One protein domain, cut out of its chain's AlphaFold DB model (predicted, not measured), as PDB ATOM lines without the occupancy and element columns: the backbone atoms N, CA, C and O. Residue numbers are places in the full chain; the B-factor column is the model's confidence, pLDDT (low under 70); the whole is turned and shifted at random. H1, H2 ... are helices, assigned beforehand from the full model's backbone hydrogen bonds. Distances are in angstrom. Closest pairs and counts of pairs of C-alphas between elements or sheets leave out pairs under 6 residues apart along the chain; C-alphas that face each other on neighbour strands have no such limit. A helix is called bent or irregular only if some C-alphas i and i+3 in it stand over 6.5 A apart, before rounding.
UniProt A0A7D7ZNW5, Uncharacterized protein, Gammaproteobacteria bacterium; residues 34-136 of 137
ATOM      1  N   SER A  34     194.671 126.533 146.869       53.72
ATOM      2  CA  SER A  34     194.046 127.861 146.739       53.72
ATOM      3  C   SER A  34     192.548 127.860 147.073       53.72
ATOM      4  O   SER A  34     192.011 128.846 147.570       53.72
ATOM      5  N   LEU A  35     191.885 126.716 146.874       56.75
ATOM      6  CA  LEU A  35     190.456 126.504 147.135       56.75
ATOM      7  C   LEU A  35     190.119 126.290 148.617       56.75
ATOM      8  O   LEU A  35     188.953 126.151 148.979       56.75
ATOM      9  N   LEU A  36     191.137 126.217 149.473       62.03
ATOM     10  CA  LEU A  36     191.003 125.951 150.904       62.03
ATOM     11  C   LEU A  36     191.522 127.104 151.764       62.03
ATOM     12  O   LEU A  36     191.624 126.955 152.980       62.03
ATOM     13  N   ASP A  37     191.838 128.240 151.144       68.38
ATOM     14  CA  ASP A  37     192.059 129.474 151.877       68.38
ATOM     15  C   ASP A  37     190.725 130.054 152.369       68.38
ATOM     16  O   ASP A  37     189.636 129.826 151.839       68.38
ATOM     17  N   ASP A  38     190.845 130.852 153.409       65.00
ATOM     18  CA  ASP A  38     189.827 131.662 154.037       65.00
ATOM     19  C   ASP A  38     189.224 132.739 153.124       65.00
ATOM     20  O   ASP A  38     188.203 133.326 153.494       65.00
ATOM     21  N   THR A  39     189.846 132.985 151.966       66.81
ATOM     22  CA  THR A  39     189.384 133.881 150.895       66.81
ATOM     23  C   THR A  39     188.651 133.155 149.763       66.81
ATOM     24  O   THR A  39     188.133 133.810 148.857       66.81
ATOM     25  N   ALA A  40     188.590 131.818 149.797       75.19
ATOM     26  CA  ALA A  40     187.935 131.036 148.759       75.19
ATOM     27  C   ALA A  40     186.430 131.341 148.700       75.19
ATOM     28  O   ALA A  40     185.746 131.420 149.724       75.19
ATOM     29  N   ASP A  41     185.907 131.469 147.481       82.44
ATOM     30  CA  ASP A  41     184.475 131.625 147.251       82.44
ATOM     31  C   ASP A  41     183.719 130.371 147.719       82.44
ATOM     32  O   ASP A  41     184.024 129.242 147.323       82.44
ATOM     33  N   ILE A  42     182.700 130.573 148.561       80.44
ATOM     34  CA  ILE A  42     181.946 129.480 149.183       80.44
ATOM     35  C   ILE A  42     181.275 128.571 148.148       80.44
ATOM     36  O   ILE A  42     181.202 127.362 148.365       80.44
ATOM     37  N   ASN A  43     180.836 129.105 147.002       83.31
ATOM     38  CA  ASN A  43     180.212 128.298 145.950       83.31
ATOM     39  C   ASN A  43     181.226 127.354 145.304       83.31
ATOM     40  O   ASN A  43     180.908 126.196 145.022       83.31
ATOM     41  N   THR A  44     182.456 127.825 145.129       84.38
ATOM     42  CA  THR A  44     183.567 127.027 144.618       84.38
ATOM     43  C   THR A  44     183.869 125.860 145.557       84.38
ATOM     44  O   THR A  44     183.922 124.712 145.115       84.38
ATOM     45  N   VAL A  45     183.954 126.103 146.869       85.00
ATOM     46  CA  VAL A  45     184.194 125.030 147.853       85.00
ATOM     47  C   VAL A  45     183.005 124.062 147.949       85.00
ATOM     48  O   VAL A  45     183.195 122.853 148.071       85.00
ATOM     49  N   VAL A  46     181.768 124.555 147.826       85.12
ATOM     50  CA  VAL A  46     180.566 123.704 147.756       85.12
ATOM     51  C   VAL A  46     180.598 122.788 146.527       85.12
ATOM     52  O   VAL A  46     180.163 121.638 146.616       85.12
ATOM     53  N   ASN A  47     181.130 123.248 145.393       86.38
ATOM     54  CA  ASN A  47     181.323 122.385 144.229       86.38
ATOM     55  C   ASN A  47     182.371 121.298 144.503       86.38
ATOM     56  O   ASN A  47     182.118 120.140 144.186       86.38
ATOM     57  N   CYS A  48     183.455 121.607 145.217       87.31
ATOM     58  CA  CYS A  48     184.398 120.581 145.674       87.31
ATOM     59  C   CYS A  48     183.736 119.543 146.598       87.31
ATOM     60  O   CYS A  48     184.015 118.352 146.480       87.31
ATOM     61  N   CYS A  49     182.811 119.947 147.482       88.06
ATOM     62  CA  CYS A  49     182.019 118.989 148.267       88.06
ATOM     63  C   CYS A  49     181.195 118.051 147.373       88.06
ATOM     64  O   CYS A  49     181.076 116.867 147.680       88.06
ATOM     65  N   ARG A  50     180.613 118.561 146.279       86.88
ATOM     66  CA  ARG A  50     179.844 117.744 145.326       86.88
ATOM     67  C   ARG A  50     180.727 116.729 144.614       86.88
ATOM     68  O   ARG A  50     180.346 115.563 144.533       86.88
ATOM     69  N   ASP A  51     181.895 117.155 144.158       87.38
ATOM     70  CA  ASP A  51     182.848 116.277 143.483       87.38
ATOM     71  C   ASP A  51     183.366 115.190 144.424       87.38
ATOM     72  O   ASP A  51     183.453 114.027 144.037       87.38
ATOM     73  N   GLU A  52     183.616 115.529 145.690       87.88
ATOM     74  CA  GLU A  52     184.025 114.559 146.705       87.88
ATOM     75  C   GLU A  52     182.921 113.522 146.982       87.88
ATOM     76  O   GLU A  52     183.200 112.328 147.114       87.88
ATOM     77  N   ILE A  53     181.649 113.944 146.996       88.12
ATOM     78  CA  ILE A  53     180.499 113.028 147.088       88.12
ATOM     79  C   ILE A  53     180.458 112.103 145.872       88.12
ATOM     80  O   ILE A  53     180.315 110.892 146.034       88.12
ATOM     81  N   GLN A  54     180.567 112.659 144.665       87.94
ATOM     82  CA  GLN A  54     180.491 111.878 143.433       87.94
ATOM     83  C   GLN A  54     181.636 110.867 143.354       87.94
ATOM     84  O   GLN A  54     181.404 109.685 143.114       87.94
ATOM     85  N   LYS A  55     182.855 111.295 143.680       85.25
ATOM     86  CA  LYS A  55     184.024 110.423 143.776       85.25
ATOM     87  C   LYS A  55     183.809 109.299 144.785       85.25
ATOM     88  O   LYS A  55     184.164 108.158 144.496       85.25
ATOM     89  N   SER A  56     183.225 109.593 145.947       83.06
ATOM     90  CA  SER A  56     182.903 108.569 146.945       83.06
ATOM     91  C   SER A  56     181.928 107.526 146.395       83.06
ATOM     92  O   SER A  56     182.143 106.330 146.582       83.06
ATOM     93  N   VAL A  57     180.908 107.961 145.651       83.94
ATOM     94  CA  VAL A  57     179.953 107.065 144.982       83.94
ATOM     95  C   VAL A  57     180.641 106.203 143.920       83.94
ATOM     96  O   VAL A  57     180.390 105.001 143.865       83.94
ATOM     97  N   ASP A  58     181.509 106.796 143.102       84.00
ATOM     98  CA  ASP A  58     182.139 106.108 141.971       84.00
ATOM     99  C   ASP A  58     183.222 105.114 142.409       84.00
ATOM    100  O   ASP A  58     183.387 104.055 141.806       84.00
ATOM    101  N   THR A  59     183.970 105.455 143.458       83.38
ATOM    102  CA  THR A  59     185.123 104.668 143.924       83.38
ATOM    103  C   THR A  59     184.805 103.768 145.111       83.38
ATOM    104  O   THR A  59     185.584 102.865 145.407       83.38
ATOM    105  N   GLY A  60     183.692 104.010 145.810       81.81
ATOM    106  CA  GLY A  60     183.408 103.359 147.087       81.81
ATOM    107  C   GLY A  60     184.419 103.731 148.172       81.81
ATOM    108  O   GLY A  60     184.644 102.943 149.081       81.81
ATOM    109  N   ILE A  61     185.066 104.897 148.074       84.50
ATOM    110  CA  ILE A  61     186.001 105.416 149.081       84.50
ATOM    111  C   ILE A  61     185.271 106.438 149.953       84.50
ATOM    112  O   ILE A  61     184.413 107.182 149.472       84.50
ATOM    113  N   MET A  62     185.601 106.486 151.243       85.00
ATOM    114  CA  MET A  62     185.040 107.474 152.161       85.00
ATOM    115  C   MET A  62     185.400 108.900 151.692       85.00
ATOM    116  O   MET A  62     186.564 109.160 151.387       85.00
ATOM    117  N   PRO A  63     184.429 109.823 151.627       87.69
ATOM    118  CA  PRO A  63     184.679 111.192 151.194       87.69
ATOM    119  C   PRO A  63     185.554 111.915 152.215       87.69
ATOM    120  O   PRO A  63     185.360 111.751 153.418       87.69
ATOM    121  N   ALA A  64     186.484 112.745 151.750       87.00
ATOM    122  CA  ALA A  64     187.324 113.534 152.642       87.00
ATOM    123  C   ALA A  64     186.523 114.655 153.345       87.00
ATOM    124  O   ALA A  64     185.755 115.370 152.690       87.00
ATOM    125  N   PRO A  65     186.744 114.909 154.650       89.75
ATOM    126  CA  PRO A  65     186.020 115.954 155.387       89.75
ATOM    127  C   PRO A  65     186.435 117.377 154.994       89.75
ATOM    128  O   PRO A  65     185.686 118.329 155.217       89.75
ATOM    129  N   LYS A  66     187.618 117.540 154.390       89.69
ATOM    130  CA  LYS A  66     188.324 118.823 154.242       89.69
ATOM    131  C   LYS A  66     187.481 119.938 153.607       89.69
ATOM    132  O   LYS A  66     187.444 121.047 154.131       89.69
ATOM    133  N   TYR A  67     186.774 119.654 152.512       89.00
ATOM    134  CA  TYR A  67     185.937 120.663 151.846       89.00
ATOM    135  C   TYR A  67     184.685 121.011 152.660       89.00
ATOM    136  O   TYR A  67     184.298 122.174 152.730       89.00
ATOM    137  N   PHE A  68     184.085 120.030 153.337       91.81
ATOM    138  CA  PHE A  68     182.913 120.247 154.193       91.81
ATOM    139  C   PHE A  68     183.264 121.112 155.403       91.81
ATOM    140  O   PHE A  68     182.506 122.013 155.768       91.81
ATOM    141  N   GLU A  69     184.435 120.878 155.995       92.25
ATOM    142  CA  GLU A  69     184.967 121.722 157.062       92.25
ATOM    143  C   GLU A  69     185.203 123.157 156.589       92.25
ATOM    144  O   GLU A  69     184.849 124.093 157.309       92.25
ATOM    145  N   GLN A  70     185.732 123.342 155.377       91.25
ATOM    146  CA  GLN A  70     185.975 124.673 154.825       91.25
ATOM    147  C   GLN A  70     184.669 125.432 154.556       91.25
ATOM    148  O   GLN A  70     184.535 126.583 154.970       91.25
ATOM    149  N   VAL A  71     183.655 124.788 153.967       90.12
ATOM    150  CA  VAL A  71     182.324 125.407 153.809       90.12
ATOM    151  C   VAL A  71     181.731 125.783 155.171       90.12
ATOM    152  O   VAL A  71     181.129 126.850 155.306       90.12
ATOM    153  N   ALA A  72     181.926 124.958 156.205       91.88
ATOM    154  CA  ALA A  72     181.485 125.278 157.562       91.88
ATOM    155  C   ALA A  72     182.218 126.509 158.137       91.88
ATOM    156  O   ALA A  72     181.585 127.360 158.765       91.88
ATOM    157  N   VAL A  73     183.531 126.647 157.901       90.75
ATOM    158  CA  VAL A  73     184.317 127.841 158.277       90.75
ATOM    159  C   VAL A  73     183.802 129.092 157.571       90.75
ATOM    160  O   VAL A  73     183.557 130.100 158.235       90.75
ATOM    161  N   LEU A  74     183.619 129.038 156.252       89.50
ATOM    162  CA  LEU A  74     183.147 130.179 155.463       89.50
ATOM    163  C   LEU A  74     181.735 130.600 155.897       89.50
ATOM    164  O   LEU A  74     181.494 131.769 156.187       89.50
ATOM    165  N   SER A  75     180.840 129.630 156.100       89.38
ATOM    166  CA  SER A  75     179.479 129.882 156.601       89.38
ATOM    167  C   SER A  75     179.478 130.582 157.963       89.38
ATOM    168  O   SER A  75     178.700 131.507 158.196       89.38
ATOM    169  N   ARG A  76     180.377 130.178 158.872       91.44
ATOM    170  CA  ARG A  76     180.546 130.810 160.188       91.44
ATOM    171  C   ARG A  76     180.949 132.280 160.061       91.44
ATOM    172  O   ARG A  76     180.441 133.106 160.820       91.44
ATOM    173  N   LYS A  77     181.859 132.603 159.136       88.94
ATOM    174  CA  LYS A  77     182.343 133.976 158.898       88.94
ATOM    175  C   LYS A  77     181.232 134.893 158.403       88.94
ATOM    176  O   LYS A  77     181.127 136.023 158.869       88.94
ATOM    177  N   GLU A  78     180.347 134.369 157.562       89.56
ATOM    178  CA  GLU A  78     179.146 135.064 157.089       89.56
ATOM    179  C   GLU A  78     178.003 135.089 158.122       89.56
ATOM    180  O   GLU A  78     176.916 135.581 157.833       89.56
ATOM    181  N   LYS A  79     178.216 134.543 159.332       89.44
ATOM    182  CA  LYS A  79     177.180 134.323 160.363       89.44
ATOM    183  C   LYS A  79     175.995 133.481 159.864       89.44
ATOM    184  O   LYS A  79     174.931 133.465 160.483       89.44
ATOM    185  N   ASN A  80     176.184 132.719 158.790       90.44
ATOM    186  CA  ASN A  80     175.199 131.794 158.251       90.44
ATOM    187  C   ASN A  80     175.275 130.447 158.985       90.44
ATOM    188  O   ASN A  80     175.691 129.417 158.450       90.44
ATOM    189  N   TYR A  81     174.873 130.455 160.258       91.25
ATOM    190  CA  TYR A  81     174.921 129.268 161.114       91.25
ATOM    191  C   TYR A  81     174.002 128.139 160.620       91.25
ATOM    192  O   TYR A  81     174.284 126.966 160.861       91.25
ATOM    193  N   GLN A  82     172.929 128.469 159.893       90.75
ATOM    194  CA  GLN A  82     172.057 127.471 159.277       90.75
ATOM    195  C   GLN A  82     172.806 126.668 158.205       90.75
ATOM    196  O   GLN A  82     172.708 125.440 158.193       90.75
ATOM    197  N   ASN A  83     173.587 127.336 157.349       88.94
ATOM    198  CA  ASN A  83     174.410 126.659 156.348       88.94
ATOM    199  C   ASN A  83     175.553 125.857 156.991       88.94
ATOM    200  O   ASN A  83     175.797 124.720 156.592       88.94
ATOM    201  N   GLU A  84     176.183 126.392 158.046       92.31
ATOM    202  CA  GLU A  84     177.197 125.668 158.833       92.31
ATOM    203  C   GLU A  84     176.642 124.340 159.383       92.31
ATOM    204  O   GLU A  84     177.277 123.292 159.259       92.31
ATOM    205  N   ILE A  85     175.430 124.352 159.951       91.75
ATOM    206  CA  ILE A  85     174.769 123.135 160.444       91.75
ATOM    207  C   ILE A  85     174.442 122.188 159.291       91.75
ATOM    208  O   ILE A  85     174.696 120.988 159.408       91.75
ATOM    209  N   ALA A  86     173.881 122.710 158.198       92.56
ATOM    210  CA  ALA A  86     173.447 121.901 157.065       92.56
ATOM    211  C   ALA A  86     174.615 121.134 156.430       92.56
ATOM    212  O   ALA A  86     174.480 119.938 156.167       92.56
ATOM    213  N   ILE A  87     175.769 121.782 156.234       91.31
ATOM    214  CA  ILE A  87     176.930 121.124 155.629       91.31
ATOM    215  C   ILE A  87     177.564 120.088 156.568       91.31
ATOM    216  O   ILE A  87     177.915 118.994 156.122       91.31
ATOM    217  N   CYS A  88     177.633 120.374 157.875       92.75
ATOM    218  CA  CYS A  88     178.125 119.409 158.860       92.75
ATOM    219  C   CYS A  88     177.221 118.168 158.923       92.75
ATOM    220  O   CYS A  88     177.706 117.037 158.897       92.75
ATOM    221  N   ASP A  89     175.902 118.368 158.980       92.38
ATOM    222  CA  ASP A  89     174.920 117.280 159.013       92.38
ATOM    223  C   ASP A  89     174.943 116.449 157.720       92.38
ATOM    224  O   ASP A  89     174.870 115.219 157.770       92.38
ATOM    225  N   MET A  90     175.115 117.100 156.564       91.75
ATOM    226  CA  MET A  90     175.254 116.424 155.275       91.75
ATOM    227  C   MET A  90     176.442 115.457 155.266       91.75
ATOM    228  O   MET A  90     176.261 114.287 154.923       91.75
ATOM    229  N   TYR A  91     177.628 115.904 155.688       93.31
ATOM    230  CA  TYR A  91     178.806 115.034 155.741       93.31
ATOM    231  C   TYR A  91     178.620 113.869 156.720       93.31
ATOM    232  O   TYR A  91     178.882 112.719 156.377       93.31
ATOM    233  N   ILE A  92     178.090 114.135 157.919       92.56
ATOM    234  CA  ILE A  92     177.829 113.090 158.922       92.56
ATOM    235  C   ILE A  92     176.880 112.016 158.366       92.56
ATOM    236  O   ILE A  92     177.072 110.822 158.603       92.56
ATOM    237  N   LYS A  93     175.843 112.411 157.620       91.81
ATOM    238  CA  LYS A  93     174.929 111.465 156.961       91.81
ATOM    239  C   LYS A  93     175.626 110.665 155.866       91.81
ATOM    240  O   LYS A  93     175.378 109.467 155.750       91.81
ATOM    241  N   LEU A  94     176.494 111.311 155.096       90.56
ATOM    242  CA  LEU A  94     177.239 110.694 154.007       90.56
ATOM    243  C   LEU A  94     178.164 109.578 154.513       90.56
ATOM    244  O   LEU A  94     178.093 108.458 154.015       90.56
ATOM    245  N   VAL A  95     178.947 109.830 155.561       90.56
ATOM    246  CA  VAL A  95     179.849 108.812 156.131       90.56
ATOM    247  C   VAL A  95     179.107 107.712 156.897       90.56
ATOM    248  O   VAL A  95     179.518 106.554 156.877       90.56
ATOM    249  N   LYS A  96     177.955 108.019 157.515       90.81
ATOM    250  CA  LYS A  96     177.068 106.986 158.083       90.81
ATOM    251  C   LYS A  96     176.497 106.072 157.003       90.81
ATOM    252  O   LYS A  96     176.427 104.862 157.204       90.81
ATOM    253  N   LYS A  97     176.098 106.645 155.865       89.69
ATOM    254  CA  LYS A  97     175.637 105.880 154.705       89.69
ATOM    255  C   LYS A  97     176.761 104.992 154.173       89.69
ATOM    256  O   LYS A  97     176.545 103.792 154.049       89.69
ATOM    257  N   TYR A  98     177.951 105.554 153.966       89.12
ATOM    258  CA  TYR A  98     179.145 104.810 153.567       89.12
ATOM    259  C   TYR A  98     179.395 103.603 154.484       89.12
ATOM    260  O   TYR A  98     179.503 102.476 154.005       89.12
ATOM    261  N   ALA A  99     179.401 103.815 155.803       89.94
ATOM    262  CA  ALA A  99     179.625 102.744 156.770       89.94
ATOM    263  C   ALA A  99     178.546 101.652 156.717       89.94
ATOM    264  O   ALA A  99     178.852 100.463 156.816       89.94
ATOM    265  N   SER A 100     177.284 102.051 156.532       90.44
ATOM    266  CA  SER A 100     176.166 101.120 156.383       90.44
ATOM    267  C   SER A 100     176.273 100.293 155.100       90.44
ATOM    268  O   SER A 100     176.003  99.094 155.129       90.44
ATOM    269  N   GLU A 101     176.645 100.910 153.978       89.19
ATOM    270  CA  GLU A 101     176.785 100.235 152.680       89.19
ATOM    271  C   GLU A 101     177.948  99.235 152.685       89.19
ATOM    272  O   GLU A 101     177.824  98.144 152.129       89.19
ATOM    273  N   HIS A 102     179.022  99.553 153.410       88.44
ATOM    274  CA  HIS A 102     180.180  98.676 153.603       88.44
ATOM    275  C   HIS A 102     180.018  97.685 154.766       88.44
ATOM    276  O   HIS A 102     180.934  96.917 155.042       88.44
ATOM    277  N   LYS A 103     178.851  97.666 155.430       92.25
ATOM    278  CA  LYS A 103     178.532  96.771 156.557       92.25
ATOM    279  C   LYS A 103     179.576  96.820 157.680       92.25
ATOM    280  O   LYS A 103     179.870  95.793 158.290       92.25
ATOM    281  N   MET A 104     180.115  98.008 157.952       91.75
ATOM    282  CA  MET A 104     181.094  98.201 159.017       91.75
ATOM    283  C   MET A 104     180.509  97.761 160.360       91.75
ATOM    284  O   MET A 104     179.364  98.072 160.705       91.75
ATOM    285  N   THR A 105     181.313  97.059 161.146       94.38
ATOM    286  CA  THR A 105     180.996  96.760 162.537       94.38
ATOM    287  C   THR A 105     180.963  98.043 163.365       94.38
ATOM    288  O   THR A 105     181.515  99.086 163.005       94.38
ATOM    289  N   ARG A 106     180.342  97.964 164.547       91.00
ATOM    290  CA  ARG A 106     180.334  99.077 165.504       91.00
ATOM    291  C   ARG A 106     181.751  99.528 165.876       91.00
ATOM    292  O   ARG A 106     181.967 100.727 166.046       91.00
ATOM    293  N   GLN A 107     182.680  98.584 166.014       92.00
ATOM    294  CA  GLN A 107     184.061  98.881 166.383       92.00
ATOM    295  C   GLN A 107     184.772  99.621 165.245       92.00
ATOM    296  O   GLN A 107     185.263 100.719 165.465       92.00
ATOM    297  N   GLU A 108     184.694  99.118 164.008       89.12
ATOM    298  CA  GLU A 108     185.298  99.784 162.842       89.12
ATOM    299  C   GLU A 108     184.708 101.183 162.605       89.12
ATOM    300  O   GLU A 108     185.435 102.129 162.311       89.12
ATOM    301  N   PHE A 109     183.394 101.359 162.794       88.69
ATOM    302  CA  PHE A 109     182.778 102.686 162.729       88.69
ATOM    303  C   PHE A 109     183.356 103.638 163.785       88.69
ATOM    304  O   PHE A 109     183.636 104.801 163.492       88.69
ATOM    305  N   THR A 110     183.520 103.149 165.014       86.38
ATOM    306  CA  THR A 110     184.031 103.946 166.137       86.38
ATOM    307  C   THR A 110     185.497 104.313 165.941       86.38
ATOM    308  O   THR A 110     185.872 105.441 166.242       86.38
ATOM    309  N   ASP A 111     186.295 103.401 165.394       87.94
ATOM    310  CA  ASP A 111     187.737 103.586 165.250       87.94
ATOM    311  C   ASP A 111     188.110 104.373 163.988       87.94
ATOM    312  O   ASP A 111     189.112 105.078 163.982       87.94
ATOM    313  N   THR A 112     187.314 104.271 162.915       84.94
ATOM    314  CA  THR A 112     187.633 104.890 161.614       84.94
ATOM    315  C   THR A 112     186.766 106.107 161.294       84.94
ATOM    316  O   THR A 112     187.283 107.150 160.914       84.94
ATOM    317  N   VAL A 113     185.442 106.010 161.443       86.88
ATOM    318  CA  VAL A 113     184.516 107.052 160.950       86.88
ATOM    319  C   VAL A 113     184.284 108.146 161.987       86.88
ATOM    320  O   VAL A 113     184.188 109.330 161.654       86.88
ATOM    321  N   LEU A 114     184.165 107.767 163.259       86.81
ATOM    322  CA  LEU A 114     183.848 108.713 164.325       86.81
ATOM    323  C   LEU A 114     184.931 109.796 164.530       86.81
ATOM    324  O   LEU A 114     184.537 110.956 164.693       86.81
ATOM    325  N   PRO A 115     186.247 109.490 164.476       89.94
ATOM    326  CA  PRO A 115     187.298 110.502 164.584       89.94
ATOM    327  C   PRO A 115     187.245 111.535 163.453       89.94
ATOM    328  O   PRO A 115     187.304 112.732 163.727       89.94
ATOM    329  N   GLU A 116     187.020 111.094 162.213       87.00
ATOM    330  CA  GLU A 116     186.881 111.964 161.030       87.00
ATOM    331  C   GLU A 116     185.679 112.915 161.138       87.00
ATOM    332  O   GLU A 116     185.683 114.026 160.616       87.00
ATOM    333  N   CYS A 117     184.629 112.512 161.858       90.38
ATOM    334  CA  CYS A 117     183.465 113.365 162.099       90.38
ATOM    335  C   CYS A 117     183.644 114.341 163.267       90.38
ATOM    336  O   CYS A 117     182.826 115.254 163.421       90.38
ATOM    337  N   ALA A 118     184.629 114.132 164.147       91.62
ATOM    338  CA  ALA A 118     184.731 114.861 165.410       91.62
ATOM    339  C   ALA A 118     184.801 116.395 165.230       91.62
ATOM    340  O   ALA A 118     184.068 117.100 165.941       91.62
ATOM    341  N   PRO A 119     185.572 116.944 164.264       91.44
ATOM    342  CA  PRO A 119     185.587 118.385 164.005       91.44
ATOM    343  C   PRO A 119     184.209 118.925 163.596       91.44
ATOM    344  O   PRO A 119     183.772 119.970 164.089       91.44
ATOM    345  N   LEU A 120     183.486 118.191 162.748       92.44
ATOM    346  CA  LEU A 120     182.176 118.587 162.227       92.44
ATOM    347  C   LEU A 120     181.066 118.475 163.278       92.44
ATOM    348  O   LEU A 120     180.212 119.359 163.359       92.44
ATOM    349  N   TYR A 121     181.105 117.467 164.157       93.44
ATOM    350  CA  TYR A 121     180.208 117.406 165.317       93.44
ATOM    351  C   TYR A 121     180.395 118.618 166.234       93.44
ATOM    352  O   TYR A 121     179.409 119.244 166.639       93.44
ATOM    353  N   LYS A 122     181.650 118.986 166.525       94.94
ATOM    354  CA  LYS A 122     181.974 120.153 167.356       94.94
ATOM    355  C   LYS A 122     181.463 121.451 166.723       94.94
ATOM    356  O   LYS A 122     180.838 122.258 167.412       94.94
ATOM    357  N   ARG A 123     181.681 121.643 165.418       93.19
ATOM    358  CA  ARG A 123     181.171 122.806 164.668       93.19
ATOM    359  C   ARG A 123     179.652 122.878 164.696       93.19
ATOM    360  O   ARG A 123     179.108 123.886 165.131       93.19
ATOM    361  N   MET A 124     178.971 121.787 164.352       93.12
ATOM    362  CA  MET A 124     177.510 121.726 164.363       93.12
ATOM    363  C   MET A 124     176.924 122.064 165.743       93.12
ATOM    364  O   MET A 124     175.958 122.821 165.829       93.12
ATOM    365  N   HIS A 125     177.496 121.527 166.825       93.88
ATOM    366  CA  HIS A 125     177.072 121.857 168.188       93.88
ATOM    367  C   HIS A 125     177.221 123.358 168.478       93.88
ATOM    368  O   HIS A 125     176.286 124.011 168.946       93.88
ATOM    369  N   ASN A 126     178.376 123.929 168.137       93.50
ATOM    370  CA  ASN A 126     178.645 125.347 168.345       93.50
ATOM    371  C   ASN A 126     177.732 126.240 167.496       93.50
ATOM    372  O   ASN A 126     177.275 127.269 167.981       93.50
ATOM    373  N   ALA A 127     177.459 125.870 166.246       92.06
ATOM    374  CA  ALA A 127     176.565 126.595 165.348       92.06
ATOM    375  C   ALA A 127     175.121 126.612 165.871       92.06
ATOM    376  O   ALA A 127     174.495 127.670 165.914       92.06
ATOM    377  N   LYS A 128     174.624 125.470 166.376       92.12
ATOM    378  CA  LYS A 128     173.307 125.376 167.034       92.12
ATOM    379  C   LYS A 128     173.204 126.309 168.240       92.12
ATOM    380  O   LYS A 128     172.211 127.016 168.372       92.12
ATOM    381  N   SER A 129     174.246 126.354 169.077       92.38
ATOM    382  CA  SER A 129     174.293 127.262 170.232       92.38
ATOM    383  C   SER A 129     174.302 128.741 169.830       92.38
ATOM    384  O   SER A 129     173.716 129.566 170.527       92.38
ATOM    385  N   MET A 130     174.942 129.099 168.710       91.38
ATOM    386  CA  MET A 130     174.899 130.475 168.202       91.38
ATOM    387  C   MET A 130     173.511 130.830 167.666       91.38
ATOM    388  O   MET A 130     172.976 131.863 168.052       91.38
ATOM    389  N   MET A 131     172.887 129.957 166.863       87.62
ATOM    390  CA  MET A 131     171.529 130.189 166.350       87.62
ATOM    391  C   MET A 131     170.509 130.417 167.462       87.62
ATOM    392  O   MET A 131     169.686 131.320 167.344       87.62
ATOM    393  N   SER A 132     170.568 129.630 168.541       85.06
ATOM    394  CA  SER A 132     169.646 129.801 169.666       85.06
ATOM    395  C   SER A 132     169.832 131.136 170.385       85.06
ATOM    396  O   SER A 132     168.861 131.668 170.900       85.06
ATOM    397  N   LYS A 133     171.056 131.685 170.415       81.81
ATOM    398  CA  LYS A 133     171.342 132.987 171.040       81.81
ATOM    399  C   LYS A 133     170.859 134.152 170.177       81.81
ATOM    400  O   LYS A 133     170.286 135.093 170.704       81.81
ATOM    401  N   THR A 134     171.040 134.062 168.860       72.00
ATOM    402  CA  THR A 134     170.641 135.110 167.903       72.00
ATOM    403  C   THR A 134     169.118 135.241 167.739       72.00
ATOM    404  O   THR A 134     168.658 136.238 167.204       72.00
ATOM    405  N   GLN A 135     168.321 134.263 168.187       60.03
ATOM    406  CA  GLN A 135     166.845 134.324 168.157       60.03
ATOM    407  C   GLN A 135     166.219 134.914 169.433       60.03
ATOM    408  O   GLN A 135     165.001 135.063 169.501       60.03
ATOM    409  N   THR A 136     167.029 135.206 170.452       53.88
ATOM    410  CA  THR A 136     166.591 135.746 171.754       53.88
ATOM    411  C   THR A 136     166.930 137.227 171.951       53.88
ATOM    412  O   THR A 136     166.700 137.750 173.039       53.88
TER     413      THR A 136
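Overview. This is residues 34 to 136 of the 137 residues of an uncharacterized protein of Gammaproteobacteria bacterium (UniProt A0A7D7ZNW5). Look for a flat up-and-down bundle, in which the long bent helix H4 makes one edge, H1 makes the other, and H3 and H2 lie side by side between them. The second arm of H4, H4b, packs along H3 and also reaches H2, while the first arm, H4a, turns away from H4b and packs on the far end of H3. There are 103 residues printed, with four named helices in the order H1, H2, H3, H4 and no named strand; the class is all helix. The whole is compact, with a radius of gyration of the C-alphas of 14.3 A and spans of 42 by 31 by 16 A.

Along the chain. Start with H4, residues 106 to 134, assigned as one helix by its hydrogen bonds but bent: C-alphas 116 and 119 are 7.2 A apart. Its arm H4a, residues 106 to 116, begins at C-alpha 106 (180.334, 99.077, 165.504) and is itself irregular, with C-alphas 111 and 114 6.50 A apart. The arm H4b, residues 119 to 134, runs 22.8 A to C-alpha 134 at (170.641, 135.110, 167.903). H3 is residues 81 to 101, 30.3 A long, and H2 is residues 66 to 77, 16.9 A. Find H1 at C-alpha 42 (181.946, 129.480, 149.183); it runs 25.6 A to residue 59.

Arrangement. H1, H2, H3 and H4b form the up-and-down bundle, each running against the one before it in the chain. H4a and H4b stand at a steep tilt of 64 degrees. H4b touches H3, closest at the C-alphas of Met 124 and Ile 85, 5.0 A, opposite ways at a shallow tilt of 33 degrees, only just short of steep. H3 and H4a are a hairpin; H3 touches H4a with residues 95 to 99 alone, closest at the C-alphas of Ala 99 and Phe 109, 6.7 A. The hub is H2, touching H1, H3 and H4b. H2 and H3 form a hairpin at 18 degrees, with the C-alphas of Ala 72 and Glu 84 closest, 4.5 A. H2 touches H4b, closest at the C-alphas of Glu 69 and Leu 120, 6.7 A. H1 and H2 are a hairpin, closest at the C-alphas of Cys 49 and Tyr 67, 5.6 A; H1 touches H2 with residues 42 to 49 alone. H1 and H3 are close but not clearly touching, and H1 is apart from both arms of H4. Each O i to N i+4 pair is within hydrogen-bond range in H1, H2, H3 and H4b, and 4 of 7 are in H4a.

Size, cuts and confidence. The C-alphas of Thr 59 and Thr 136, the two farthest apart, are 45.6 A from each other. The printed part has no cut and no long link. Look for pLDDT under 70 at residues 34 to 39 and 135 to 136; the mean of the printed part is 86.7.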